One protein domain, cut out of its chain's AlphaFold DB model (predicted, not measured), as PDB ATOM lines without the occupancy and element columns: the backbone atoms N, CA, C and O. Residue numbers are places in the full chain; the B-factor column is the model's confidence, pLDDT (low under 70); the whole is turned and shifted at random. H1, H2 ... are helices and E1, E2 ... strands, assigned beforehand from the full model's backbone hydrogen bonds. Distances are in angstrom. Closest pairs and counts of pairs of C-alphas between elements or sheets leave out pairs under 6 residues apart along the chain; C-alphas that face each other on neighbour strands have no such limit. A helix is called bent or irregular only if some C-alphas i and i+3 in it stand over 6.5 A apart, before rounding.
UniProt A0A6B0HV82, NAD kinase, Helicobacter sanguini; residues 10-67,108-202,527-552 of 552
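AT A GLANCE: This is residues 10 to 67, 108 to 202 and 527 to 552 of the 552 residues of the protein "NAD kinase" of Helicobacter sanguini (UniProt A0A6B0HV82). A strongly twisted sheet of five parallel strands makes the core, in three layers with H1 and H6 on one face and H5 on the other. A small antiparallel pair, E6 and E7, lies beside the sheet's E5 edge, and H3 and H7 lie toward opposite ends of the longest axis. The printed part has 179 residues, with named elements in the order E1 H1 E2 H2 H3 E3 H4 E4 H5 E5 H6 E6 E7 H7, seven helices and seven strands; the large sheet runs E3 E2 E1 E4 E5. The class is mixed, helices and strands; the whole is compact, with a radius of gyration of the C-alphas of 16.5 A, and elongated, spanning 57 by 36 by 29 A.

IN THESE COORDINATES: E1, residues 18 to 23, is 16.6 A long and begins with C-alpha 18 at (12.739, -43.589, 29.803). E4, residues 140 to 145, is 16.0 A long; E2 is residues 47 to 51, E3 127 to 129 and E5 164 to 168. H1, residues 28 to 43, is 23.9 A long, H6, residues 180 to 192, 19.5 A, and H5, residues 147 to 156, 14.3 A. H2 is residues 52 to 62, H3 117 to 123, H4 131 to 135, E6 196 to 200 and E7 528 to 532. H7, residues 538 to 546, ends with C-alpha 546 at (-8.219, -22.668, 49.926). H1, H2 and H6 are irregular: C-alphas 29 and 32 are 7.1 A apart, 58 and 61 9.5 A, 181 and 184 7.6 A.

HOW THE PARTS SIT: Within hydrogen-bond range are N 20 and O 140 of E1 and E4, 2.9 A, N 21 and O 49 of E1 and E2, 2.8 A, N 50 and O 127 of E2 and E3, 2.9 A, N 165 and O 141 of E5 and E4, 2.8 A, and N 198 and O 530 of antiparallel E6 and E7, 2.9 A. E1, H1, E2 and E4, H5, E5 are strand-helix-strand units, parallel neighbours joined through a helix; E3, H4, E4 is a split one, with E2 and E1 between; the three crossovers are right-handed. H1 lies over E1 at a height over the sheet of 9.3 A; H2 is on the same face, over none of the strands. On the opposite face H4 lies over E1 and H5 over E4. H1, the hub, touches H6, closest C-alphas Ile 37 and Ile 183, 6.9 A; H3, Glu 39 and Ile 122, 6.4 A; and only just H2, with 3 pairs of C-alphas within 8 A, the closest Pro 28 and Ile 58, 5.6 A. The closest C-alphas of E5 and E7, Ile 164 and Leu 530, are 4.9 A apart. H7 touches no helix. In H4, H5 and H7 every O i to N i+4 pair is within hydrogen-bond range; in H1 10 of 12, H2 4 of 7, H6 7 of 9 and H3 1 of 3, with 2 of 4 O i to N i+3 pairs.

THE WHOLE: The C-alphas farthest apart, those of Glu 67 and Glu 552, are 63.5 A apart. Residues 68 to 107 and 203 to 526 are not printed, with C-alpha gaps of 7.6 A and 5.2 A. The link E5 to H6 is long. Mean pLDDT of the printed part is 82.4, with 33 residues under 70, among them 61 to 67 and 108 to 121.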
ATOM      1  N   LYS A  10      -7.897 -47.261  34.711       45.00
ATOM      2  CA  LYS A  10      -6.736 -47.280  35.587       45.00
ATOM      3  C   LYS A  10      -5.639 -47.980  34.794       45.00
ATOM      4  O   LYS A  10      -5.387 -49.168  34.993       45.00
ATOM      5  N   PHE A  11      -5.068 -47.251  33.833       53.66
ATOM      6  CA  PHE A  11      -3.988 -47.725  32.982       53.66
ATOM      7  C   PHE A  11      -2.924 -48.341  33.888       53.66
ATOM      8  O   PHE A  11      -2.445 -47.693  34.822       53.66
ATOM      9  N   MET A  12      -2.631 -49.623  33.659       55.62
ATOM     10  CA  MET A  12      -1.700 -50.381  34.490       55.62
ATOM     11  C   MET A  12      -0.362 -49.647  34.523       55.62
ATOM     12  O   MET A  12       0.255 -49.438  33.477       55.62
ATOM     13  N   ALA A  13       0.062 -49.241  35.721       65.56
ATOM     14  CA  ALA A  13       1.304 -48.513  35.913       65.56
ATOM     15  C   ALA A  13       2.476 -49.361  35.402       65.56
ATOM     16  O   ALA A  13       2.729 -50.468  35.883       65.56
ATOM     17  N   LYS A  14       3.168 -48.847  34.384       79.81
ATOM     18  CA  LYS A  14       4.341 -49.489  33.792       79.81
ATOM     19  C   LYS A  14       5.580 -49.077  34.584       79.81
ATOM     20  O   LYS A  14       5.589 -48.056  35.267       79.81
ATOM     21  N   LYS A  15       6.650 -49.866  34.497       86.19
ATOM     22  CA  LYS A  15       7.946 -49.454  35.049       86.19
ATOM     23  C   LYS A  15       8.564 -48.438  34.099       86.19
ATOM     24  O   LYS A  15       8.832 -48.781  32.952       86.19
ATOM     25  N   VAL A  16       8.779 -47.214  34.569       92.69
ATOM     26  CA  VAL A  16       9.399 -46.157  33.762       92.69
ATOM     27  C   VAL A  16      10.888 -46.453  33.591       92.69
ATOM     28  O   VAL A  16      11.638 -46.535  34.565       92.69
ATOM     29  N   SER A  17      11.302 -46.613  32.337       93.44
ATOM     30  CA  SER A  17      12.688 -46.804  31.900       93.44
ATOM     31  C   SER A  17      13.251 -45.561  31.208       93.44
ATOM     32  O   SER A  17      14.464 -45.336  31.219       93.44
ATOM     33  N   LYS A  18      12.372 -44.739  30.623       95.12
ATOM     34  CA  LYS A  18      12.739 -43.589  29.803       95.12
ATOM     35  C   LYS A  18      11.744 -42.436  29.939       95.12
ATOM     36  O   LYS A  18      10.537 -42.641  29.851       95.12
ATOM     37  N   VAL A  19      12.262 -41.224  30.120       96.75
ATOM     38  CA  VAL A  19      11.497 -40.005  30.418       96.75
ATOM     39  C   VAL A  19      11.791 -38.912  29.390       96.75
ATOM     40  O   VAL A  19      12.943 -38.687  29.015       96.75
ATOM     41  N   GLY A  20      10.746 -38.212  28.952       97.12
ATOM     42  CA  GLY A  20      10.859 -36.942  28.235       97.12
ATOM     43  C   GLY A  20      10.744 -35.778  29.210       97.12
ATOM     44  O   GLY A  20       9.867 -35.802  30.065       97.12
ATOM     45  N   ILE A  21      11.606 -34.771  29.116       97.00
ATOM     46  CA  ILE A  21      11.647 -33.637  30.045       97.00
ATOM     47  C   ILE A  21      11.282 -32.356  29.295       97.00
ATOM     48  O   ILE A  21      11.914 -32.024  28.293       97.00
ATOM     49  N   VAL A  22      10.296 -31.624  29.814       96.44
ATOM     50  CA  VAL A  22       9.893 -30.294  29.344       96.44
ATOM     51  C   VAL A  22       9.962 -29.321  30.516       96.44
ATOM     52  O   VAL A  22       9.533 -29.635  31.631       96.44
ATOM     53  N   LEU A  23      10.523 -28.141  30.278       95.12
ATOM     54  CA  LEU A  23      10.798 -27.138  31.301       95.12
ATOM     55  C   LEU A  23       9.909 -25.908  31.101       95.12
ATOM     56  O   LEU A  23       9.468 -25.610  29.992       95.12
ATOM     57  N   ARG A  24       9.641 -25.162  32.175       93.56
ATOM     58  CA  ARG A  24       8.909 -23.890  32.087       93.56
ATOM     59  C   ARG A  24       9.657 -22.903  31.172       93.56
ATOM     60  O   ARG A  24      10.788 -22.563  31.509       93.56
ATOM     61  N   PRO A  25       9.029 -22.368  30.106       88.81
ATOM     62  CA  PRO A  25       9.655 -21.368  29.243       88.81
ATOM     63  C   PRO A  25      10.115 -20.111  29.994       88.81
ATOM     64  O   PRO A  25       9.599 -19.779  31.070       88.81
ATOM     65  N   ASN A  26      11.077 -19.394  29.409       88.06
ATOM     66  CA  ASN A  26      11.632 -18.125  29.904       88.06
ATOM     67  C   ASN A  26      12.110 -18.169  31.375       88.06
ATOM     68  O   ASN A  26      12.110 -17.155  32.073       88.06
ATOM     69  N   SER A  27      12.508 -19.349  31.862       89.12
ATOM     70  CA  SER A  27      12.851 -19.615  33.265       89.12
ATOM     71  C   SER A  27      14.239 -20.271  33.416       89.12
ATOM     72  O   SER A  27      14.345 -21.361  33.980       89.12
ATOM     73  N   PRO A  28      15.337 -19.629  32.957       85.25
ATOM     74  CA  PRO A  28      16.688 -20.216  32.983       85.25
ATOM     75  C   PRO A  28      17.185 -20.558  34.401       85.25
ATOM     76  O   PRO A  28      18.007 -21.455  34.579       85.25
ATOM     77  N   HIS A  29      16.620 -19.918  35.433       87.88
ATOM     78  CA  HIS A  29      16.852 -20.231  36.847       87.88
ATOM     79  C   HIS A  29      16.440 -21.662  37.257       87.88
ATOM     80  O   HIS A  29      16.799 -22.105  38.344       87.88
ATOM     81  N   ILE A  30      15.720 -22.406  36.407       90.94
ATOM     82  CA  ILE A  30      15.403 -23.828  36.623       90.94
ATOM     83  C   ILE A  30      16.613 -24.738  36.329       90.94
ATOM     84  O   ILE A  30      16.620 -25.877  36.796       90.94
ATOM     85  N   LYS A  31      17.674 -24.261  35.650       90.06
ATOM     86  CA  LYS A  31      18.863 -25.074  35.303       90.06
ATOM     87  C   LYS A  31      19.417 -25.925  36.466       90.06
ATOM     88  O   LYS A  31      19.621 -27.117  36.237       90.06
ATOM     89  N   PRO A  32      19.613 -25.415  37.701       89.38
ATOM     90  CA  PRO A  32      20.130 -26.234  38.802       89.38
ATOM     91  C   PRO A  32      19.165 -27.350  39.231       89.38
ATOM     92  O   PRO A  32      19.602 -28.464  39.509       89.38
ATOM     93  N   ILE A  33      17.854 -27.074  39.230       91.12
ATOM     94  CA  ILE A  33      16.799 -28.049  39.551       91.12
ATOM     95  C   ILE A  33      16.762 -29.147  38.482       91.12
ATOM     96  O   ILE A  33      16.736 -30.332  38.806       91.12
ATOM     97  N   PHE A  34      16.813 -28.761  37.205       93.00
ATOM     98  CA  PHE A  34      16.883 -29.698  36.087       93.00
ATOM     99  C   PHE A  34      18.119 -30.612  36.171       93.00
ATOM    100  O   PHE A  34      17.991 -31.819  35.970       93.00
ATOM    101  N   LEU A  35      19.295 -30.068  36.509       91.31
ATOM    102  CA  LEU A  35      20.530 -30.848  36.620       91.31
ATOM    103  C   LEU A  35      20.520 -31.839  37.799       91.31
ATOM    104  O   LEU A  35      20.967 -32.968  37.611       91.31
ATOM    105  N   ASP A  36      19.974 -31.477  38.968       91.62
ATOM    106  CA  ASP A  36      19.799 -32.421  40.092       91.62
ATOM    107  C   ASP A  36      18.864 -33.581  39.714       91.62
ATOM    108  O   ASP A  36      19.210 -34.754  39.879       91.62
ATOM    109  N   ILE A  37      17.709 -33.257  39.119       93.00
ATOM    110  CA  ILE A  37      16.732 -34.246  38.646       93.00
ATOM    111  C   ILE A  37      17.371 -35.171  37.595       93.00
ATOM    112  O   ILE A  37      17.211 -36.391  37.670       93.00
ATOM    113  N   LEU A  38      18.144 -34.625  36.649       93.06
ATOM    114  CA  LEU A  38      18.849 -35.403  35.628       93.06
ATOM    115  C   LEU A  38      19.926 -36.320  36.232       93.06
ATOM    116  O   LEU A  38      19.977 -37.499  35.877       93.06
ATOM    117  N   GLU A  39      20.745 -35.829  37.167       91.75
ATOM    118  CA  GLU A  39      21.778 -36.635  37.838       91.75
ATOM    119  C   GLU A  39      21.146 -37.813  38.609       91.75
ATOM    120  O   GLU A  39      21.658 -38.937  38.582       91.75
ATOM    121  N   LYS A  40      19.994 -37.592  39.254       93.44
ATOM    122  CA  LYS A  40      19.242 -38.628  39.982       93.44
ATOM    123  C   LYS A  40      18.573 -39.647  39.059       93.44
ATOM    124  O   LYS A  40      18.686 -40.850  39.310       93.44
ATOM    125  N   LEU A  41      17.958 -39.209  37.957       93.62
ATOM    126  CA  LEU A  41      17.408 -40.106  36.928       93.62
ATOM    127  C   LEU A  41      18.503 -41.006  36.328       93.62
ATOM    128  O   LEU A  41      18.316 -42.223  36.224       93.62
ATOM    129  N   GLN A  42      19.680 -40.446  36.034       90.38
ATOM    130  CA  GLN A  42      20.830 -41.202  35.527       90.38
ATOM    131  C   GLN A  42      21.368 -42.216  36.548       90.38
ATOM    132  O   GLN A  42      21.559 -43.384  36.197       90.38
ATOM    133  N   LYS A  43      21.539 -41.833  37.825       91.94
ATOM    134  CA  LYS A  43      21.888 -42.772  38.918       91.94
ATOM    135  C   LYS A  43      20.882 -43.921  39.022       91.94
ATOM    136  O   LYS A  43      21.266 -45.071  39.236       91.94
ATOM    137  N   ALA A  44      19.600 -43.629  38.818       92.62
ATOM    138  CA  ALA A  44      18.531 -44.617  38.813       92.62
ATOM    139  C   ALA A  44      18.463 -45.482  37.536       92.62
ATOM    140  O   ALA A  44      17.643 -46.405  37.501       92.62
ATOM    141  N   LYS A  45      19.334 -45.248  36.542       93.88
ATOM    142  CA  LYS A  45      19.359 -45.892  35.214       93.88
ATOM    143  C   LYS A  45      18.104 -45.630  34.367       93.88
ATOM    144  O   LYS A  45      17.676 -46.507  33.621       93.88
ATOM    145  N   ILE A  46      17.523 -44.435  34.483       94.12
ATOM    146  CA  ILE A  46      16.445 -43.956  33.608       94.12
ATOM    147  C   ILE A  46      17.066 -43.130  32.472       94.12
ATOM    148  O   ILE A  46      17.895 -42.253  32.713       94.12
ATOM    149  N   SER A  47      16.681 -43.423  31.229       93.69
ATOM    150  CA  SER A  47      17.097 -42.661  30.044       93.69
ATOM    151  C   SER A  47      16.291 -41.361  29.933       93.69
ATOM    152  O   SER A  47      15.087 -41.362  30.180       93.69
ATOM    153  N   CYS A  48      16.930 -40.258  29.539       94.62
ATOM    154  CA  CYS A  48      16.291 -38.943  29.447       94.62
ATOM    155  C   CYS A  48      16.398 -38.365  28.031       94.62
ATOM    156  O   CYS A  48      17.459 -38.442  27.409       94.62
ATOM    157  N   ILE A  49      15.325 -37.730  27.560       94.44
ATOM    158  CA  ILE A  49      15.339 -36.823  26.404       94.44
ATOM    159  C   ILE A  49      14.857 -35.450  26.878       94.44
ATOM    160  O   ILE A  49      13.835 -35.375  27.557       94.44
ATOM    161  N   LEU A  50      15.564 -34.376  26.532       95.00
ATOM    162  CA  LEU A  50      15.135 -32.998  26.779       95.00
ATOM    163  C   LEU A  50      14.437 -32.426  25.537       95.00
ATOM    164  O   LEU A  50      14.859 -32.661  24.405       95.00
ATOM    165  N   GLU A  51      13.366 -31.676  25.757       95.06
ATOM    166  CA  GLU A  51      12.627 -30.980  24.706       95.06
ATOM    167  C   GLU A  51      13.434 -29.792  24.129       95.06
ATOM    168  O   GLU A  51      14.128 -29.086  24.863       95.06
ATOM    169  N   SER A  52      13.385 -29.584  22.809       90.19
ATOM    170  CA  SER A  52      14.245 -28.626  22.089       90.19
ATOM    171  C   SER A  52      14.201 -27.183  22.609       90.19
ATOM    172  O   SER A  52      15.262 -26.607  22.850       90.19
ATOM    173  N   ASN A  53      13.019 -26.600  22.832       90.50
ATOM    174  CA  ASN A  53      12.891 -25.227  23.345       90.50
ATOM    175  C   ASN A  53      13.410 -25.134  24.794       90.50
ATOM    176  O   ASN A  53      14.057 -24.162  25.186       90.50
ATOM    177  N   SER A  54      13.177 -26.179  25.590       92.12
ATOM    178  CA  SER A  54      13.702 -26.327  26.952       92.12
ATOM    179  C   SER A  54      15.234 -26.415  26.984       92.12
ATOM    180  O   SER A  54      15.857 -25.922  27.927       92.12
ATOM    181  N   ALA A  55      15.848 -27.014  25.958       88.62
ATOM    182  CA  ALA A  55      17.295 -27.049  25.778       88.62
ATOM    183  C   ALA A  55      17.853 -25.688  25.336       88.62
ATOM    184  O   ALA A  55      18.805 -25.201  25.945       88.62
ATOM    185  N   GLU A  56      17.240 -25.046  24.340       86.88
ATOM    186  CA  GLU A  56      17.613 -23.704  23.869       86.88
ATOM    187  C   GLU A  56      17.551 -22.670  25.006       86.88
ATOM    188  O   GLU A  56      18.488 -21.899  25.198       86.88
ATOM    189  N   MET A  57      16.524 -22.724  25.860       88.19
ATOM    190  CA  MET A  57      16.398 -21.853  27.035       88.19
ATOM    191  C   MET A  57      17.563 -21.978  28.040       88.19
ATOM    192  O   MET A  57      17.877 -21.012  28.738       88.19
ATOM    193  N   ILE A  58      18.172 -23.162  28.170       86.06
ATOM    194  CA  ILE A  58      19.186 -23.457  29.200       86.06
ATOM    195  C   ILE A  58      20.619 -23.412  28.660       86.06
ATOM    196  O   ILE A  58      21.536 -23.043  29.399       86.06
ATOM    197  N   PHE A  59      20.816 -23.784  27.398       81.88
ATOM    198  CA  PHE A  59      22.128 -23.891  26.752       81.88
ATOM    199  C   PHE A  59      22.354 -22.823  25.669       81.88
ATOM    200  O   PHE A  59      23.476 -22.673  25.178       81.88
ATOM    201  N   GLY A  60      21.314 -22.069  25.296       75.31
ATOM    202  CA  GLY A  60      21.350 -21.095  24.207       75.31
ATOM    203  C   GLY A  60      21.817 -21.723  22.894       75.31
ATOM    204  O   GLY A  60      21.619 -22.909  22.628       75.31
ATOM    205  N   ASN A  61      22.552 -20.941  22.106       59.09
ATOM    206  CA  ASN A  61      23.075 -21.358  20.803       59.09
ATOM    207  C   ASN A  61      24.213 -22.408  20.879       59.09
ATOM    208  O   ASN A  61      24.842 -22.692  19.863       59.09
ATOM    209  N   CYS A  62      24.500 -23.009  22.046       52.72
ATOM    210  CA  CYS A  62      25.449 -24.130  22.167       52.72
ATOM    211  C   CYS A  62      24.868 -25.491  21.728       52.72
ATOM    212  O   CYS A  62      25.572 -26.503  21.788       52.72
ATOM    213  N   VAL A  63      23.610 -25.525  21.274       51.25
ATOM    214  CA  VAL A  63      22.961 -26.688  20.652       51.25
ATOM    215  C   VAL A  63      23.508 -26.884  19.228       51.25
ATOM    216  O   VAL A  63      22.914 -26.449  18.243       51.25
ATOM    217  N   ILE A  64      24.679 -27.517  19.107       43.44
ATOM    218  CA  ILE A  64      25.296 -27.802  17.803       43.44
ATOM    219  C   ILE A  64      24.591 -28.976  17.115       43.44
ATOM    220  O   ILE A  64      24.471 -30.070  17.670       43.44
ATOM    221  N   ALA A  65      24.197 -28.751  15.859       39.28
ATOM    222  CA  ALA A  65      23.745 -29.793  14.951       39.28
ATOM    223  C   ALA A  65      24.909 -30.716  14.555       39.28
ATOM    224  O   ALA A  65      25.745 -30.341  13.735       39.28
ATOM    225  N   SER A  66      24.954 -31.930  15.117       36.97
ATOM    226  CA  SER A  66      25.749 -33.020  14.547       36.97
ATOM    227  C   SER A  66      24.849 -33.890  13.661       36.97
ATOM    228  O   SER A  66      23.905 -34.530  14.126       36.97
ATOM    229  N   GLU A  67      25.092 -33.842  12.352       27.70
ATOM    230  CA  GLU A  67      24.384 -34.664  11.372       27.70
ATOM    231  C   GLU A  67      24.976 -36.077  11.361       27.70
ATOM    232  O   GLU A  67      26.121 -36.292  10.949       27.70
ATOM    233  N   ASP A 108      21.441 -35.500  17.386       39.00
ATOM    234  CA  ASP A 108      22.186 -35.864  18.590       39.00
ATOM    235  C   ASP A 108      23.191 -34.752  18.909       39.00
ATOM    236  O   ASP A 108      24.159 -34.503  18.187       39.00
ATOM    237  N   VAL A 109      22.878 -34.003  19.966       44.19
ATOM    238  CA  VAL A 109      23.574 -32.772  20.343       44.19
ATOM    239  C   VAL A 109      24.746 -33.108  21.255       44.19
ATOM    240  O   VAL A 109      24.566 -33.444  22.424       44.19
ATOM    241  N   SER A 110      25.964 -32.930  20.752       45.00
ATOM    242  CA  SER A 110      27.136 -32.795  21.619       45.00
ATOM    243  C   SER A 110      27.188 -31.356  22.132       45.00
ATOM    244  O   SER A 110      27.496 -30.447  21.361       45.00
ATOM    245  N   LEU A 111      26.862 -31.124  23.409       49.53
ATOM    246  CA  LEU A 111      26.940 -29.774  23.980       49.53
ATOM    247  C   LEU A 111      28.380 -29.259  23.970       49.53
ATOM    248  O   LEU A 111      29.316 -29.951  24.377       49.53
ATOM    249  N   ASN A 112      28.538 -28.020  23.510       41.84
ATOM    250  CA  ASN A 112      29.847 -27.429  23.285       41.84
ATOM    251  C   ASN A 112      30.600 -27.163  24.610       41.84
ATOM    252  O   ASN A 112      29.997 -26.843  25.636       41.84
ATOM    253  N   ALA A 113      31.929 -27.285  24.598       41.03
ATOM    254  CA  ALA A 113      32.759 -27.410  25.808       41.03
ATOM    255  C   ALA A 113      33.041 -26.088  26.571       41.03
ATOM    256  O   ALA A 113      34.165 -25.852  27.011       41.03
ATOM    257  N   GLN A 114      32.032 -25.225  26.736       45.00
ATOM    258  CA  GLN A 114      32.115 -23.939  27.455       45.00
ATOM    259  C   GLN A 114      31.321 -23.897  28.777       45.00
ATOM    260  O   GLN A 114      31.224 -22.849  29.412       45.00
ATOM    261  N   HIS A 115      30.765 -25.024  29.225       52.16
ATOM    262  CA  HIS A 115      30.201 -25.157  30.571       52.16
ATOM    263  C   HIS A 115      31.203 -25.737  31.570       52.16
ATOM    264  O   HIS A 115      32.194 -26.365  31.189       52.16
ATOM    265  N   ASP A 116      30.913 -25.547  32.859       52.47
ATOM    266  CA  ASP A 116      31.675 -26.128  33.958       52.47
ATOM    267  C   ASP A 116      31.945 -27.622  33.752       52.47
ATOM    268  O   ASP A 116      31.088 -28.391  33.303       52.47
ATOM    269  N   LYS A 117      33.139 -28.063  34.170       53.94
ATOM    270  CA  LYS A 117      33.597 -29.459  34.026       53.94
ATOM    271  C   LYS A 117      32.653 -30.484  34.681       53.94
ATOM    272  O   LYS A 117      32.735 -31.669  34.363       53.94
ATOM    273  N   LYS A 118      31.769 -30.040  35.585       54.66
ATOM    274  CA  LYS A 118      30.721 -30.851  36.220       54.66
ATOM    275  C   LYS A 118      29.516 -31.074  35.292       54.66
ATOM    276  O   LYS A 118      29.151 -32.225  35.064       54.66
ATOM    277  N   ASP A 119      28.956 -30.006  34.718       63.56
ATOM    278  CA  ASP A 119      27.801 -30.047  33.803       63.56
ATOM    279  C   ASP A 119      28.072 -30.953  32.597       63.56
ATOM    280  O   ASP A 119      27.264 -31.824  32.268       63.56
ATOM    281  N   SER A 120      29.246 -30.792  31.972       62.84
ATOM    282  CA  SER A 120      29.640 -31.545  30.772       62.84
ATOM    283  C   SER A 120      29.523 -33.066  30.957       62.84
ATOM    284  O   SER A 120      29.074 -33.758  30.046       62.84
ATOM    285  N   LYS A 121      29.844 -33.597  32.146       68.25
ATOM    286  CA  LYS A 121      29.763 -35.040  32.425       68.25
ATOM    287  C   LYS A 121      28.325 -35.548  32.585       68.25
ATOM    288  O   LYS A 121      28.039 -36.671  32.183       68.25
ATOM    289  N   ILE A 122      27.428 -34.745  33.161       71.88
ATOM    290  CA  ILE A 122      26.010 -35.111  33.341       71.88
ATOM    291  C   ILE A 122      25.291 -35.094  31.982       71.88
ATOM    292  O   ILE A 122      24.426 -35.924  31.709       71.88
ATOM    293  N   LEU A 123      25.667 -34.176  31.093       76.94
ATOM    294  CA  LEU A 123      24.947 -33.930  29.843       76.94
ATOM    295  C   LEU A 123      25.391 -34.823  28.666       76.94
ATOM    296  O   LEU A 123      24.683 -34.896  27.668       76.94
ATOM    297  N   GLN A 124      26.499 -35.566  28.796       66.44
ATOM    298  CA  GLN A 124      27.080 -36.438  27.753       66.44
ATOM    299  C   GLN A 124      26.139 -37.490  27.136       66.44
ATOM    300  O   GLN A 124      26.419 -37.968  26.044       66.44
ATOM    301  N   ASN A 125      25.050 -37.867  27.816       70.81
ATOM    302  CA  ASN A 125      24.088 -38.876  27.347       70.81
ATOM    303  C   ASN A 125      22.652 -38.326  27.217       70.81
ATOM    304  O   ASN A 125      21.691 -39.097  27.221       70.81
ATOM    305  N   LEU A 126      22.484 -37.001  27.164       83.19
ATOM    306  CA  LEU A 126      21.178 -36.354  27.048       83.19
ATOM    307  C   LEU A 126      20.837 -36.088  25.576       83.19
ATOM    308  O   LEU A 126      21.383 -35.175  24.962       83.19
ATOM    309  N   ALA A 127      19.891 -36.845  25.020       86.88
ATOM    310  CA  ALA A 127      19.335 -36.522  23.709       86.88
ATOM    311  C   ALA A 127      18.444 -35.269  23.797       86.88
ATOM    312  O   ALA A 127      17.706 -35.099  24.769       86.88
ATOM    313  N   ILE A 128      18.471 -34.428  22.762       87.62
ATOM    314  CA  ILE A 128      17.557 -33.290  22.591       87.62
ATOM    315  C   ILE A 128      16.695 -33.559  21.355       87.62
ATOM    316  O   ILE A 128      17.233 -33.973  20.324       87.62
ATOM    317  N   ARG A 129      15.370 -33.399  21.470       89.69
ATOM    318  CA  ARG A 129      14.383 -33.655  20.400       89.69
ATOM    319  C   ARG A 129      13.126 -32.798  20.575       89.69
ATOM    320  O   ARG A 129      12.857 -32.285  21.658       89.69
ATOM    321  N   ASP A 130      12.326 -32.688  19.521       90.88
ATOM    322  CA  ASP A 130      10.999 -32.077  19.580       90.88
ATOM    323  C   ASP A 130      10.002 -32.914  20.407       90.88
ATOM    324  O   ASP A 130      10.169 -34.122  20.608       90.88
ATOM    325  N   ILE A 131       8.936 -32.266  20.881       92.06
ATOM    326  CA  ILE A 131       7.923 -32.901  21.734       92.06
ATOM    327  C   ILE A 131       7.187 -34.058  21.035       92.06
ATOM    328  O   ILE A 131       6.881 -35.058  21.685       92.06
ATOM    329  N   SER A 132       6.967 -33.983  19.719       90.44
ATOM    330  CA  SER A 132       6.268 -35.016  18.944       90.44
ATOM    331  C   SER A 132       7.099 -36.296  18.840       90.44
ATOM    332  O   SER A 132       6.576 -37.397  19.047       90.44
ATOM    333  N   TYR A 133       8.409 -36.178  18.604       91.62
ATOM    334  CA  TYR A 133       9.347 -37.296  18.697       91.62
ATOM    335  C   TYR A 133       9.390 -37.863  20.117       91.62
ATOM    336  O   TYR A 133       9.298 -39.080  20.288       91.62
ATOM    337  N   ILE A 134       9.502 -37.004  21.140       94.06
ATOM    338  CA  ILE A 134       9.567 -37.429  22.547       94.06
ATOM    339  C   ILE A 134       8.347 -38.280  22.910       94.06
ATOM    340  O   ILE A 134       8.521 -39.397  23.396       94.06
ATOM    341  N   CYS A 135       7.134 -37.815  22.603       93.94
ATOM    342  CA  CYS A 135       5.895 -38.539  22.899       93.94
ATOM    343  C   CYS A 135       5.845 -39.941  22.259       93.94
ATOM    344  O   CYS A 135       5.284 -40.866  22.830       93.94
ATOM    345  N   ASN A 136       6.496 -40.148  21.112       92.44
ATOM    346  CA  ASN A 136       6.561 -41.455  20.450       92.44
ATOM    347  C   ASN A 136       7.691 -42.371  20.972       92.44
ATOM    348  O   ASN A 136       7.925 -43.444  20.401       92.44
ATOM    349  N   LYS A 137       8.469 -41.941  21.980       94.19
ATOM    350  CA  LYS A 137       9.761 -42.558  22.349       94.19
ATOM    351  C   LYS A 137      10.065 -42.618  23.853       94.19
ATOM    352  O   LYS A 137      11.196 -42.996  24.181       94.19
ATOM    353  N   VAL A 138       9.137 -42.267  24.745       95.94
ATOM    354  CA  VAL A 138       9.330 -42.265  26.214       95.94
ATOM    355  C   VAL A 138       8.152 -42.925  26.940       95.94
ATOM    356  O   VAL A 138       7.048 -42.970  26.409       95.94
ATOM    357  N   ASP A 139       8.375 -43.415  28.162       95.62
ATOM    358  CA  ASP A 139       7.332 -44.045  28.989       95.62
ATOM    359  C   ASP A 139       6.492 -43.011  29.770       95.62
ATOM    360  O   ASP A 139       5.401 -43.326  30.249       95.62
ATOM    361  N   MET A 140       7.034 -41.801  29.963       96.12
ATOM    362  CA  MET A 140       6.451 -40.719  30.765       96.12
ATOM    363  C   MET A 140       7.056 -39.355  30.382       96.12
ATOM    364  O   MET A 140       8.241 -39.264  30.052       96.12
ATOM    365  N   LEU A 141       6.263 -38.288  30.475       97.38
ATOM    366  CA  LEU A 141       6.688 -36.890  30.369       97.38
ATOM    367  C   LEU A 141       6.842 -36.271  31.765       97.38
ATOM    368  O   LEU A 141       5.958 -36.402  32.606       97.38
ATOM    369  N   PHE A 142       7.934 -35.554  32.012       97.00
ATOM    370  CA  PHE A 142       8.158 -34.727  33.199       97.00
ATOM    371  C   PHE A 142       8.002 -33.253  32.813       97.00
ATOM    372  O   PHE A 142       8.797 -32.721  32.041       97.00
ATOM    373  N   SER A 143       7.001 -32.586  33.385       96.25
ATOM    374  CA  SER A 143       6.779 -31.142  33.265       96.25
ATOM    375  C   SER A 143       7.354 -30.442  34.497       96.25
ATOM    376  O   SER A 143       6.709 -30.440  35.548       96.25
ATOM    377  N   ILE A 144       8.540 -29.840  34.383       95.00
ATOM    378  CA  ILE A 144       9.227 -29.159  35.495       95.00
ATOM    379  C   ILE A 144       8.935 -27.653  35.428       95.00
ATOM    380  O   ILE A 144       9.420 -26.949  34.537       95.00
ATOM    381  N   GLY A 145       8.134 -27.146  36.366       91.69
ATOM    382  CA  GLY A 145       7.687 -25.754  36.340       91.69
ATOM    383  C   GLY A 145       6.534 -25.441  37.290       91.69
ATOM    384  O   GLY A 145       6.660 -25.523  38.507       91.69
ATOM    385  N   GLY A 146       5.395 -25.041  36.731       89.69
ATOM    386  CA  GLY A 146       4.136 -24.882  37.468       89.69
ATOM    387  C   GLY A 146       2.966 -25.451  36.673       89.69
ATOM    388  O   GLY A 146       3.166 -25.979  35.580       89.69
ATOM    389  N   ASP A 147       1.739 -25.299  37.176       90.62
ATOM    390  CA  ASP A 147       0.542 -25.824  36.497       90.62
ATOM    391  C   ASP A 147       0.450 -25.344  35.036       90.62
ATOM    392  O   ASP A 147       0.197 -26.146  34.146       90.62
ATOM    393  N   GLY A 148       0.774 -24.074  34.758       91.19
ATOM    394  CA  GLY A 148       0.819 -23.529  33.392       91.19
ATOM    395  C   GLY A 148       1.832 -24.213  32.458       91.19
ATOM    396  O   GLY A 148       1.590 -24.284  31.255       91.19
ATOM    397  N   THR A 149       2.934 -24.757  32.981       93.44
ATOM    398  CA  THR A 149       3.862 -25.597  32.201       93.44
ATOM    399  C   THR A 149       3.185 -26.912  31.825       93.44
ATOM    400  O   THR A 149       3.236 -27.316  30.668       93.44
ATOM    401  N   LEU A 150       2.470 -27.523  32.774       95.12
ATOM    402  CA  LEU A 150       1.734 -28.766  32.555       95.12
ATOM    403  C   LEU A 150       0.576 -28.584  31.560       95.12
ATOM    404  O   LEU A 150       0.380 -29.471  30.736       95.12
ATOM    405  N   LEU A 151      -0.126 -27.439  31.552       95.12
ATOM    406  CA  LEU A 151      -1.124 -27.127  30.510       95.12
ATOM    407  C   LEU A 151      -0.480 -27.139  29.113       95.12
ATOM    408  O   LEU A 151      -0.980 -27.786  28.195       95.12
ATOM    409  N   SER A 152       0.667 -26.465  28.967       93.12
ATOM    410  CA  SER A 152       1.401 -26.410  27.699       93.12
ATOM    411  C   SER A 152       1.883 -27.788  27.240       93.12
ATOM    412  O   SER A 152       1.779 -28.096  26.055       93.12
ATOM    413  N   VAL A 153       2.378 -28.625  28.160       95.94
ATOM    414  CA  VAL A 153       2.772 -30.012  27.859       95.94
ATOM    415  C   VAL A 153       1.558 -30.840  27.443       95.94
ATOM    416  O   VAL A 153       1.618 -31.491  26.408       95.94
ATOM    417  N   ALA A 154       0.443 -30.765  28.175       96.00
ATOM    418  CA  ALA A 154      -0.763 -31.541  27.888       96.00
ATOM    419  C   ALA A 154      -1.384 -31.225  26.519       96.00
ATOM    420  O   ALA A 154      -1.837 -32.140  25.832       96.00
ATOM    421  N   ARG A 155      -1.365 -29.955  26.084       94.44
ATOM    422  CA  ARG A 155      -1.753 -29.587  24.711       94.44
ATOM    423  C   ARG A 155      -0.751 -30.100  23.675       94.44
ATOM    424  O   ARG A 155      -1.163 -30.637  22.653       94.44
ATOM    425  N   ALA A 156       0.550 -29.967  23.937       92.12
ATOM    426  CA  ALA A 156       1.605 -30.398  23.017       92.12
ATOM    427  C   ALA A 156       1.721 -31.930  22.869       92.12
ATOM    428  O   ALA A 156       2.194 -32.407  21.841       92.12
ATOM    429  N   SER A 157       1.274 -32.700  23.866       93.88
ATOM    430  CA  SER A 157       1.240 -34.169  23.855       93.88
ATOM    431  C   SER A 157      -0.152 -34.752  23.559       93.88
ATOM    432  O   SER A 157      -0.383 -35.939  23.820       93.88
ATOM    433  N   TYR A 158      -1.100 -33.948  23.062       94.12
ATOM    434  CA  TYR A 158      -2.468 -34.391  22.773       94.12
ATOM    435  C   TYR A 158      -2.490 -35.609  21.832       94.12
ATOM    436  O   TYR A 158      -1.766 -35.670  20.841       94.12
ATOM    437  N   GLY A 159      -3.318 -36.606  22.163       90.69
ATOM    438  CA  GLY A 159      -3.460 -37.842  21.386       90.69
ATOM    439  C   GLY A 159      -2.287 -38.830  21.459       90.69
ATOM    440  O   GLY A 159      -2.352 -39.864  20.801       90.69
ATOM    441  N   SER A 160      -1.242 -38.561  22.252       89.44
ATOM    442  CA  SER A 160      -0.106 -39.487  22.426       89.44
ATOM    443  C   SER A 160      -0.280 -40.531  23.538       89.44
ATOM    444  O   SER A 160       0.522 -41.455  23.634       89.44
ATOM    445  N   GLU A 161      -1.281 -40.358  24.408       88.62
ATOM    446  CA  GLU A 161      -1.544 -41.163  25.620       88.62
ATOM    447  C   GLU A 161      -0.385 -41.246  26.647       88.62
ATOM    448  O   GLU A 161      -0.521 -41.916  27.675       88.62
ATOM    449  N   VAL A 162       0.738 -40.544  26.439       94.06
ATOM    450  CA  VAL A 162       1.891 -40.584  27.354       94.06
ATOM    451  C   VAL A 162       1.551 -39.924  28.699       94.06
ATOM    452  O   VAL A 162       1.130 -38.765  28.713       94.06
ATOM    453  N   PRO A 163       1.775 -40.600  29.845       95.44
ATOM    454  CA  PRO A 163       1.531 -40.017  31.159       95.44
ATOM    455  C   PRO A 163       2.421 -38.803  31.453       95.44
ATOM    456  O   PRO A 163       3.631 -38.851  31.245       95.44
ATOM    457  N   ILE A 164       1.835 -37.745  32.009       96.19
ATOM    458  CA  ILE A 164       2.493 -36.484  32.365       96.19
ATOM    459  C   ILE A 164       2.597 -36.377  33.888       96.19
ATOM    460  O   ILE A 164       1.588 -36.365  34.596       96.19
ATOM    461  N   LEU A 165       3.819 -36.243  34.398       95.00
ATOM    462  CA  LEU A 165       4.114 -35.930  35.791       95.00
ATOM    463  C   LEU A 165       4.477 -34.444  35.932       95.00
ATOM    464  O   LEU A 165       5.474 -33.978  35.379       95.00
ATOM    465  N   GLY A 166       3.686 -33.702  36.708       93.75
ATOM    466  CA  GLY A 166       3.977 -32.310  37.051       93.75
ATOM    467  C   GLY A 166       4.879 -32.188  38.280       93.75
ATOM    468  O   GLY A 166       4.445 -32.504  39.391       93.75
ATOM    469  N   ILE A 167       6.092 -31.667  38.092       91.94
ATOM    470  CA  ILE A 167       7.041 -31.323  39.159       91.94
ATOM    471  C   ILE A 167       7.025 -29.799  39.330       91.94
ATOM    472  O   ILE A 167       7.246 -29.059  38.368       91.94
ATOM    473  N   ASN A 168       6.753 -29.313  40.541       87.81
ATOM    474  CA  ASN A 168       6.780 -27.882  40.826       87.81
ATOM    475  C   ASN A 168       8.226 -27.349  40.921       87.81
ATOM    476  O   ASN A 168       9.161 -28.069  41.265       87.81
ATOM    477  N   SER A 169       8.412 -26.070  40.601       77.25
ATOM    478  CA  SER A 169       9.678 -25.332  40.725       77.25
ATOM    479  C   SER A 169       9.465 -24.027  41.511       77.25
ATOM    480  O   SER A 169       9.981 -22.969  41.142       77.25
ATOM    481  N   GLY A 170       8.603 -24.064  42.531       72.19
ATOM    482  CA  GLY A 170       8.104 -22.879  43.229       72.19
ATOM    483  C   GLY A 170       6.999 -23.227  44.228       72.19
ATOM    484  O   GLY A 170       7.115 -24.199  44.966       72.19
ATOM    485  N   ARG A 171       5.913 -22.441  44.259       63.91
ATOM    486  CA  ARG A 171       4.724 -22.772  45.069       63.91
ATOM    487  C   ARG A 171       4.067 -24.060  44.555       63.91
ATOM    488  O   ARG A 171       4.038 -24.289  43.346       63.91
ATOM    489  N   LEU A 172       3.508 -24.854  45.468       65.31
ATOM    490  CA  LEU A 172       2.723 -26.043  45.132       65.31
ATOM    491  C   LEU A 172       1.509 -25.644  44.280       65.31
ATOM    492  O   LEU A 172       0.731 -24.770  44.668       65.31
ATOM    493  N   GLY A 173       1.377 -26.261  43.107       67.44
ATOM    494  CA  GLY A 173       0.227 -26.081  42.234       67.44
ATOM    495  C   GLY A 173      -0.909 -27.057  42.541       67.44
ATOM    496  O   GLY A 173      -0.906 -27.797  43.523       67.44
ATOM    497  N   TYR A 174      -1.913 -27.044  41.676       74.50
ATOM    498  CA  TYR A 174      -3.075 -27.922  41.749       74.50
ATOM    499  C   TYR A 174      -2.890 -29.210  40.934       74.50
ATOM    500  O   TYR A 174      -3.407 -30.266  41.317       74.50
ATOM    501  N   LEU A 175      -2.141 -29.117  39.827       76.94
ATOM    502  CA  LEU A 175      -1.868 -30.200  38.875       76.94
ATOM    503  C   LEU A 175      -0.422 -30.703  38.976       76.94
ATOM    504  O   LEU A 175      -0.142 -31.859  38.679       76.94
ATOM    505  N   THR A 176       0.500 -29.850  39.425       75.81
ATOM    506  CA  THR A 176       1.844 -30.268  39.850       75.81
ATOM    507  C   THR A 176       1.776 -30.968  41.213       75.81
ATOM    508  O   THR A 176       1.267 -30.407  42.180       75.81
ATOM    509  N   ILE A 177       2.265 -32.213  41.291       76.50
ATOM    510  CA  ILE A 177       2.038 -33.113  42.442       76.50
ATOM    511  C   ILE A 177       3.297 -33.519  43.215       76.50
ATOM    512  O   ILE A 177       3.167 -34.198  44.231       76.50
ATOM    513  N   ALA A 178       4.481 -33.135  42.742       78.69
ATOM    514  CA  ALA A 178       5.764 -33.396  43.393       78.69
ATOM    515  C   ALA A 178       6.621 -32.125  43.430       78.69
ATOM    516  O   ALA A 178       6.577 -31.317  42.500       78.69
ATOM    517  N   SER A 179       7.415 -31.962  44.481       83.38
ATOM    518  CA  SER A 179       8.470 -30.950  44.607       83.38
ATOM    519  C   SER A 179       9.850 -31.513  44.221       83.38
ATOM    520  O   SER A 179      10.029 -32.735  44.195       83.38
ATOM    521  N   PRO A 180      10.871 -30.666  43.978       81.31
ATOM    522  CA  PRO A 180      12.231 -31.132  43.693       81.31
ATOM    523  C   PRO A 180      12.841 -31.937  44.853       81.31
ATOM    524  O   PRO A 180      13.614 -32.860  44.629       81.31
ATOM    525  N   SER A 181      12.440 -31.634  46.089       83.75
ATOM    526  CA  SER A 181      12.795 -32.366  47.313       83.75
ATOM    527  C   SER A 181      12.228 -33.790  47.390       83.75
ATOM    528  O   SER A 181      12.769 -34.615  48.117       83.75
ATOM    529  N   GLU A 182      11.160 -34.099  46.652       86.62
ATOM    530  CA  GLU A 182      10.522 -35.426  46.647       86.62
ATOM    531  C   GLU A 182      11.006 -36.319  45.491       86.62
ATOM    532  O   GLU A 182      10.577 -37.470  45.386       86.62
ATOM    533  N   ILE A 183      11.886 -35.817  44.613       91.12
ATOM    534  CA  ILE A 183      12.216 -36.486  43.346       91.12
ATOM    535  C   ILE A 183      12.797 -37.898  43.534       91.12
ATOM    536  O   ILE A 183      12.511 -38.790  42.740       91.12
ATOM    537  N   ASP A 184      13.559 -38.146  44.596       91.81
ATOM    538  CA  ASP A 184      14.144 -39.462  44.867       91.81
ATOM    539  C   ASP A 184      13.057 -40.520  45.179       91.81
ATOM    540  O   ASP A 184      13.102 -41.636  44.658       91.81
ATOM    541  N   ASN A 185      12.009 -40.131  45.918       90.62
ATOM    542  CA  ASN A 185      10.815 -40.947  46.190       90.62
ATOM    543  C   ASN A 185       9.975 -41.145  44.911       90.62
ATOM    544  O   ASN A 185       9.562 -42.260  44.588       90.62
ATOM    545  N   VAL A 186       9.792 -40.083  44.115       91.38
ATOM    546  CA  VAL A 186       9.161 -40.156  42.783       91.38
ATOM    547  C   VAL A 186       9.853 -41.199  41.900       91.38
ATOM    548  O   VAL A 186       9.183 -42.060  41.328       91.38
ATOM    549  N   ILE A 187      11.185 -41.149  41.815       93.00
ATOM    550  CA  ILE A 187      12.012 -42.043  40.994       93.00
ATOM    551  C   ILE A 187      11.912 -43.497  41.469       93.00
ATOM    552  O   ILE A 187      11.805 -44.407  40.641       93.00
ATOM    553  N   GLU A 188      11.902 -43.742  42.781       91.88
ATOM    554  CA  GLU A 188      11.673 -45.083  43.325       91.88
ATOM    555  C   GLU A 188      10.294 -45.625  42.907       91.88
ATOM    556  O   GLU A 188      10.185 -46.739  42.382       91.88
ATOM    557  N   ARG A 189       9.242 -44.814  43.063       90.81
ATOM    558  CA  ARG A 189       7.856 -45.218  42.795       90.81
ATOM    559  C   ARG A 189       7.584 -45.491  41.320       90.81
ATOM    560  O   ARG A 189       6.986 -46.522  41.007       90.81
ATOM    561  N   ILE A 190       8.047 -44.647  40.396       92.50
ATOM    562  CA  ILE A 190       7.842 -44.877  38.948       92.50
ATOM    563  C   ILE A 190       8.615 -46.096  38.421       92.50
ATOM    564  O   ILE A 190       8.179 -46.734  37.463       92.50
ATOM    565  N   LYS A 191       9.718 -46.489  39.074       90.88
ATOM    566  CA  LYS A 191      10.454 -47.725  38.752       90.88
ATOM    567  C   LYS A 191       9.774 -48.992  39.267       90.88
ATOM    568  O   LYS A 191       9.951 -50.059  38.677       90.88
ATOM    569  N   LYS A 192       9.005 -48.896  40.354       89.94
ATOM    570  CA  LYS A 192       8.183 -50.004  40.869       89.94
ATOM    571  C   LYS A 192       6.820 -50.107  40.173       89.94
ATOM    572  O   LYS A 192       6.318 -51.218  40.033       89.94
ATOM    573  N   GLY A 193       6.262 -48.982  39.718       89.31
ATOM    574  CA  GLY A 193       4.874 -48.862  39.247       89.31
ATOM    575  C   GLY A 193       3.904 -48.356  40.330       89.31
ATOM    576  O   GLY A 193       2.703 -48.579  40.242       89.31
ATOM    577  N   GLU A 194       4.396 -47.684  41.375       89.62
ATOM    578  CA  GLU A 194       3.620 -47.252  42.556       89.62
ATOM    579  C   GLU A 194       2.925 -45.886  42.358       89.62
ATOM    580  O   GLU A 194       2.973 -44.987  43.214       89.62
ATOM    581  N   TYR A 195       2.276 -45.739  41.202       89.56
ATOM    582  CA  TYR A 195       1.537 -44.552  40.772       89.56
ATOM    583  C   TYR A 195       0.196 -44.921  40.117       89.56
ATOM    584  O   TYR A 195      -0.087 -46.085  39.834       89.56
ATOM    585  N   ILE A 196      -0.653 -43.920  39.905       88.56
ATOM    586  CA  ILE A 196      -1.909 -44.019  39.155       88.56
ATOM    587  C   ILE A 196      -1.806 -43.084  37.948       88.56
ATOM    588  O   ILE A 196      -1.137 -42.058  38.011       88.56
ATOM    589  N   ILE A 197      -2.467 -43.433  36.847       90.19
ATOM    590  CA  ILE A 197      -2.715 -42.525  35.722       90.19
ATOM    591  C   ILE A 197      -4.205 -42.177  35.762       90.19
ATOM    592  O   ILE A 197      -5.036 -43.079  35.913       90.19
ATOM    593  N   ARG A 198      -4.548 -40.894  35.634       88.62
ATOM    594  CA  ARG A 198      -5.917 -40.434  35.377       88.62
ATOM    595  C   ARG A 198      -5.996 -39.764  34.021       88.62
ATOM    596  O   ARG A 198      -5.190 -38.890  33.720       88.62
ATOM    597  N   GLU A 199      -7.031 -40.101  33.265       92.25
ATOM    598  CA  GLU A 199      -7.503 -39.224  32.203       92.25
ATOM    599  C   GLU A 199      -8.139 -37.973  32.832       92.25
ATOM    600  O   GLU A 199      -9.016 -38.075  33.694       92.25
ATOM    601  N   HIS A 200      -7.696 -36.798  32.394       93.75
ATOM    602  CA  HIS A 200      -8.355 -35.516  32.615       93.75
ATOM    603  C   HIS A 200      -8.993 -35.058  31.306       93.75
ATOM    604  O   HIS A 200      -8.323 -35.046  30.273       93.75
ATOM    605  N   LEU A 201     -10.267 -34.650  31.341       95.50
ATOM    606  CA  LEU A 201     -10.932 -34.108  30.154       95.50
ATOM    607  C   LEU A 201     -10.167 -32.911  29.579       95.50
ATOM    608  O   LEU A 201      -9.695 -32.052  30.323       95.50
ATOM    609  N   MET A 202     -10.132 -32.846  28.250       97.25
ATOM    610  CA  MET A 202      -9.703 -31.689  27.470       97.25
ATOM    611  C   MET A 202     -10.856 -31.225  26.577       97.25
ATOM    612  O   MET A 202     -11.718 -32.023  26.201       97.25
ATOM    613  N   GLY A 527      -8.395 -37.356  26.492       93.62
ATOM    614  CA  GLY A 527      -7.967 -36.546  27.632       93.62
ATOM    615  C   GLY A 527      -6.447 -36.516  27.832       93.62
ATOM    616  O   GLY A 527      -5.693 -37.290  27.238       93.62
ATOM    617  N   ALA A 528      -5.989 -35.638  28.725       94.94
ATOM    618  CA  ALA A 528      -4.605 -35.618  29.188       94.94
ATOM    619  C   ALA A 528      -4.386 -36.720  30.232       94.94
ATOM    620  O   ALA A 528      -5.109 -36.789  31.227       94.94
ATOM    621  N   MET A 529      -3.370 -37.561  30.040       94.25
ATOM    622  CA  MET A 529      -3.025 -38.621  30.990       94.25
ATOM    623  C   MET A 529      -2.125 -38.050  32.086       94.25
ATOM    624  O   MET A 529      -0.921 -37.928  31.895       94.25
ATOM    625  N   LEU A 530      -2.684 -37.671  33.236       93.25
ATOM    626  CA  LEU A 530      -1.912 -37.123  34.356       93.25
ATOM    627  C   LEU A 530      -1.536 -38.219  35.360       93.25
ATOM    628  O   LEU A 530      -2.339 -39.094  35.692       93.25
ATOM    629  N   VAL A 531      -0.301 -38.170  35.854       92.00
ATOM    630  CA  VAL A 531       0.198 -39.066  36.905       92.00
ATOM    631  C   VAL A 531      -0.302 -38.590  38.270       92.00
ATOM    632  O   VAL A 531      -0.236 -37.404  38.575       92.00
ATOM    633  N   GLU A 532      -0.751 -39.521  39.112       86.75
ATOM    634  CA  GLU A 532      -1.109 -39.308  40.517       86.75
ATOM    635  C   GLU A 532      -0.366 -40.265  41.462       86.75
ATOM    636  O   GLU A 532      -0.046 -41.408  41.127       86.75
ATOM    637  N   PHE A 533      -0.174 -39.815  42.703       83.44
ATOM    638  CA  PHE A 533       0.370 -40.606  43.803       83.44
ATOM    639  C   PHE A 533      -0.647 -40.704  44.947       83.44
ATOM    640  O   PHE A 533      -1.129 -39.681  45.422       83.44
ATOM    641  N   ASN A 534      -0.904 -41.919  45.455       70.56
ATOM    642  CA  ASN A 534      -1.877 -42.185  46.536       70.56
ATOM    643  C   ASN A 534      -1.703 -41.330  47.808       70.56
ATOM    644  O   ASN A 534      -2.651 -41.168  48.567       70.56
ATOM    645  N   THR A 535      -0.497 -40.813  48.053       60.97
ATOM    646  CA  THR A 535      -0.162 -39.943  49.189       60.97
ATOM    647  C   THR A 535      -0.748 -38.537  49.045       60.97
ATOM    648  O   THR A 535      -1.126 -37.919  50.036       60.97
ATOM    649  N   ASN A 536      -0.872 -38.035  47.813       61.84
ATOM    650  CA  ASN A 536      -1.158 -36.632  47.537       61.84
ATOM    651  C   ASN A 536      -2.599 -36.535  47.021       61.84
ATOM    652  O   ASN A 536      -2.845 -36.398  45.822       61.84
ATOM    653  N   SER A 537      -3.573 -36.663  47.929       72.69
ATOM    654  CA  SER A 537      -4.995 -36.640  47.558       72.69
ATOM    655  C   SER A 537      -5.440 -35.273  47.012       72.69
ATOM    656  O   SER A 537      -4.976 -34.221  47.459       72.69
ATOM    657  N   TYR A 538      -6.386 -35.288  46.069       79.81
ATOM    658  CA  TYR A 538      -7.012 -34.082  45.513       79.81
ATOM    659  C   TYR A 538      -7.582 -33.157  46.605       79.81
ATOM    660  O   TYR A 538      -7.313 -31.960  46.607       79.81
ATOM    661  N   PHE A 539      -8.315 -33.719  47.573       82.62
ATOM    662  CA  PHE A 539      -8.961 -32.945  48.639       82.62
ATOM    663  C   PHE A 539      -7.965 -32.331  49.634       82.62
ATOM    664  O   PHE A 539      -8.275 -31.308  50.239       82.62
ATOM    665  N   MET A 540      -6.765 -32.907  49.771       81.12
ATOM    666  CA  MET A 540      -5.663 -32.289  50.514       81.12
ATOM    667  C   MET A 540      -5.170 -31.035  49.781       81.12
ATOM    668  O   MET A 540      -5.314 -29.948  50.326       81.12
ATOM    669  N   ARG A 541      -4.760 -31.148  48.502       80.19
ATOM    670  CA  ARG A 541      -4.355 -29.979  47.685       80.19
ATOM    671  C   ARG A 541      -5.428 -28.889  47.650       80.19
ATOM    672  O   ARG A 541      -5.103 -27.706  47.661       80.19
ATOM    673  N   LEU A 542      -6.703 -29.282  47.610       82.69
ATOM    674  CA  LEU A 542      -7.831 -28.359  47.666       82.69
ATOM    675  C   LEU A 542      -7.883 -27.603  49.002       82.69
ATOM    676  O   LEU A 542      -7.891 -26.374  49.001       82.69
ATOM    677  N   ARG A 543      -7.865 -28.316  50.133       83.88
ATOM    678  CA  ARG A 543      -7.821 -27.707  51.468       83.88
ATOM    679  C   ARG A 543      -6.621 -26.777  51.629       83.88
ATOM    680  O   ARG A 543      -6.802 -25.648  52.066       83.88
ATOM    681  N   ASP A 544      -5.434 -27.221  51.237       82.12
ATOM    682  CA  ASP A 544      -4.194 -26.463  51.423       82.12
ATOM    683  C   ASP A 544      -4.186 -25.172  50.580       82.12
ATOM    684  O   ASP A 544      -3.679 -24.142  51.021       82.12
ATOM    685  N   LYS A 545      -4.796 -25.201  49.384       80.12
ATOM    686  CA  LYS A 545      -4.901 -24.047  48.472       80.12
ATOM    687  C   LYS A 545      -6.009 -23.054  48.855       80.12
ATOM    688  O   LYS A 545      -5.888 -21.880  48.516       80.12
ATOM    689  N   PHE A 546      -7.068 -23.502  49.536       81.75
ATOM    690  CA  PHE A 546      -8.219 -22.668  49.926       81.75
ATOM    691  C   PHE A 546      -8.332 -22.388  51.441       81.75
ATOM    692  O   PHE A 546      -9.247 -21.682  51.857       81.75
ATOM    693  N   GLY A 547      -7.441 -22.934  52.277       81.44
ATOM    694  CA  GLY A 547      -7.455 -22.780  53.743       81.44
ATOM    695  C   GLY A 547      -8.589 -23.521  54.470       81.44
ATOM    696  O   GLY A 547      -8.766 -23.359  55.675       81.44
ATOM    697  N   TRP A 548      -9.388 -24.327  53.764       82.06
ATOM    698  CA  TRP A 548     -10.659 -24.854  54.277       82.06
ATOM    699  C   TRP A 548     -10.508 -25.823  55.455       82.06
ATOM    700  O   TRP A 548      -9.920 -26.897  55.325       82.06
ATOM    701  N   GLY A 549     -11.133 -25.497  56.586       70.38
ATOM    702  CA  GLY A 549     -11.117 -26.355  57.773       70.38
ATOM    703  C   GLY A 549      -9.775 -26.371  58.510       70.38
ATOM    704  O   GLY A 549      -9.527 -27.287  59.290       70.38
ATOM    705  N   GLN A 550      -8.918 -25.374  58.276       75.06
ATOM    706  CA  GLN A 550      -7.997 -24.921  59.314       75.06
ATOM    707  C   GLN A 550      -8.834 -24.240  60.411       75.06
ATOM    708  O   GLN A 550      -9.829 -23.584  60.104       75.06
ATOM    709  N   SER A 551      -8.484 -24.448  61.680       64.56
ATOM    710  CA  SER A 551      -9.112 -23.741  62.800       64.56
ATOM    711  C   SER A 551      -8.649 -22.284  62.817       64.56
ATOM    712  O   SER A 551      -7.442 -22.052  62.751       64.56
ATOM    713  N   GLU A 552      -9.605 -21.356  62.909       49.66
ATOM    714  CA  GLU A 552      -9.371 -19.912  63.093       49.66
ATOM    715  C   GLU A 552      -8.666 -19.591  64.426       49.66
ATOM    716  O   GLU A 552      -8.941 -20.302  65.424       49.66
TER     717      GLU A 552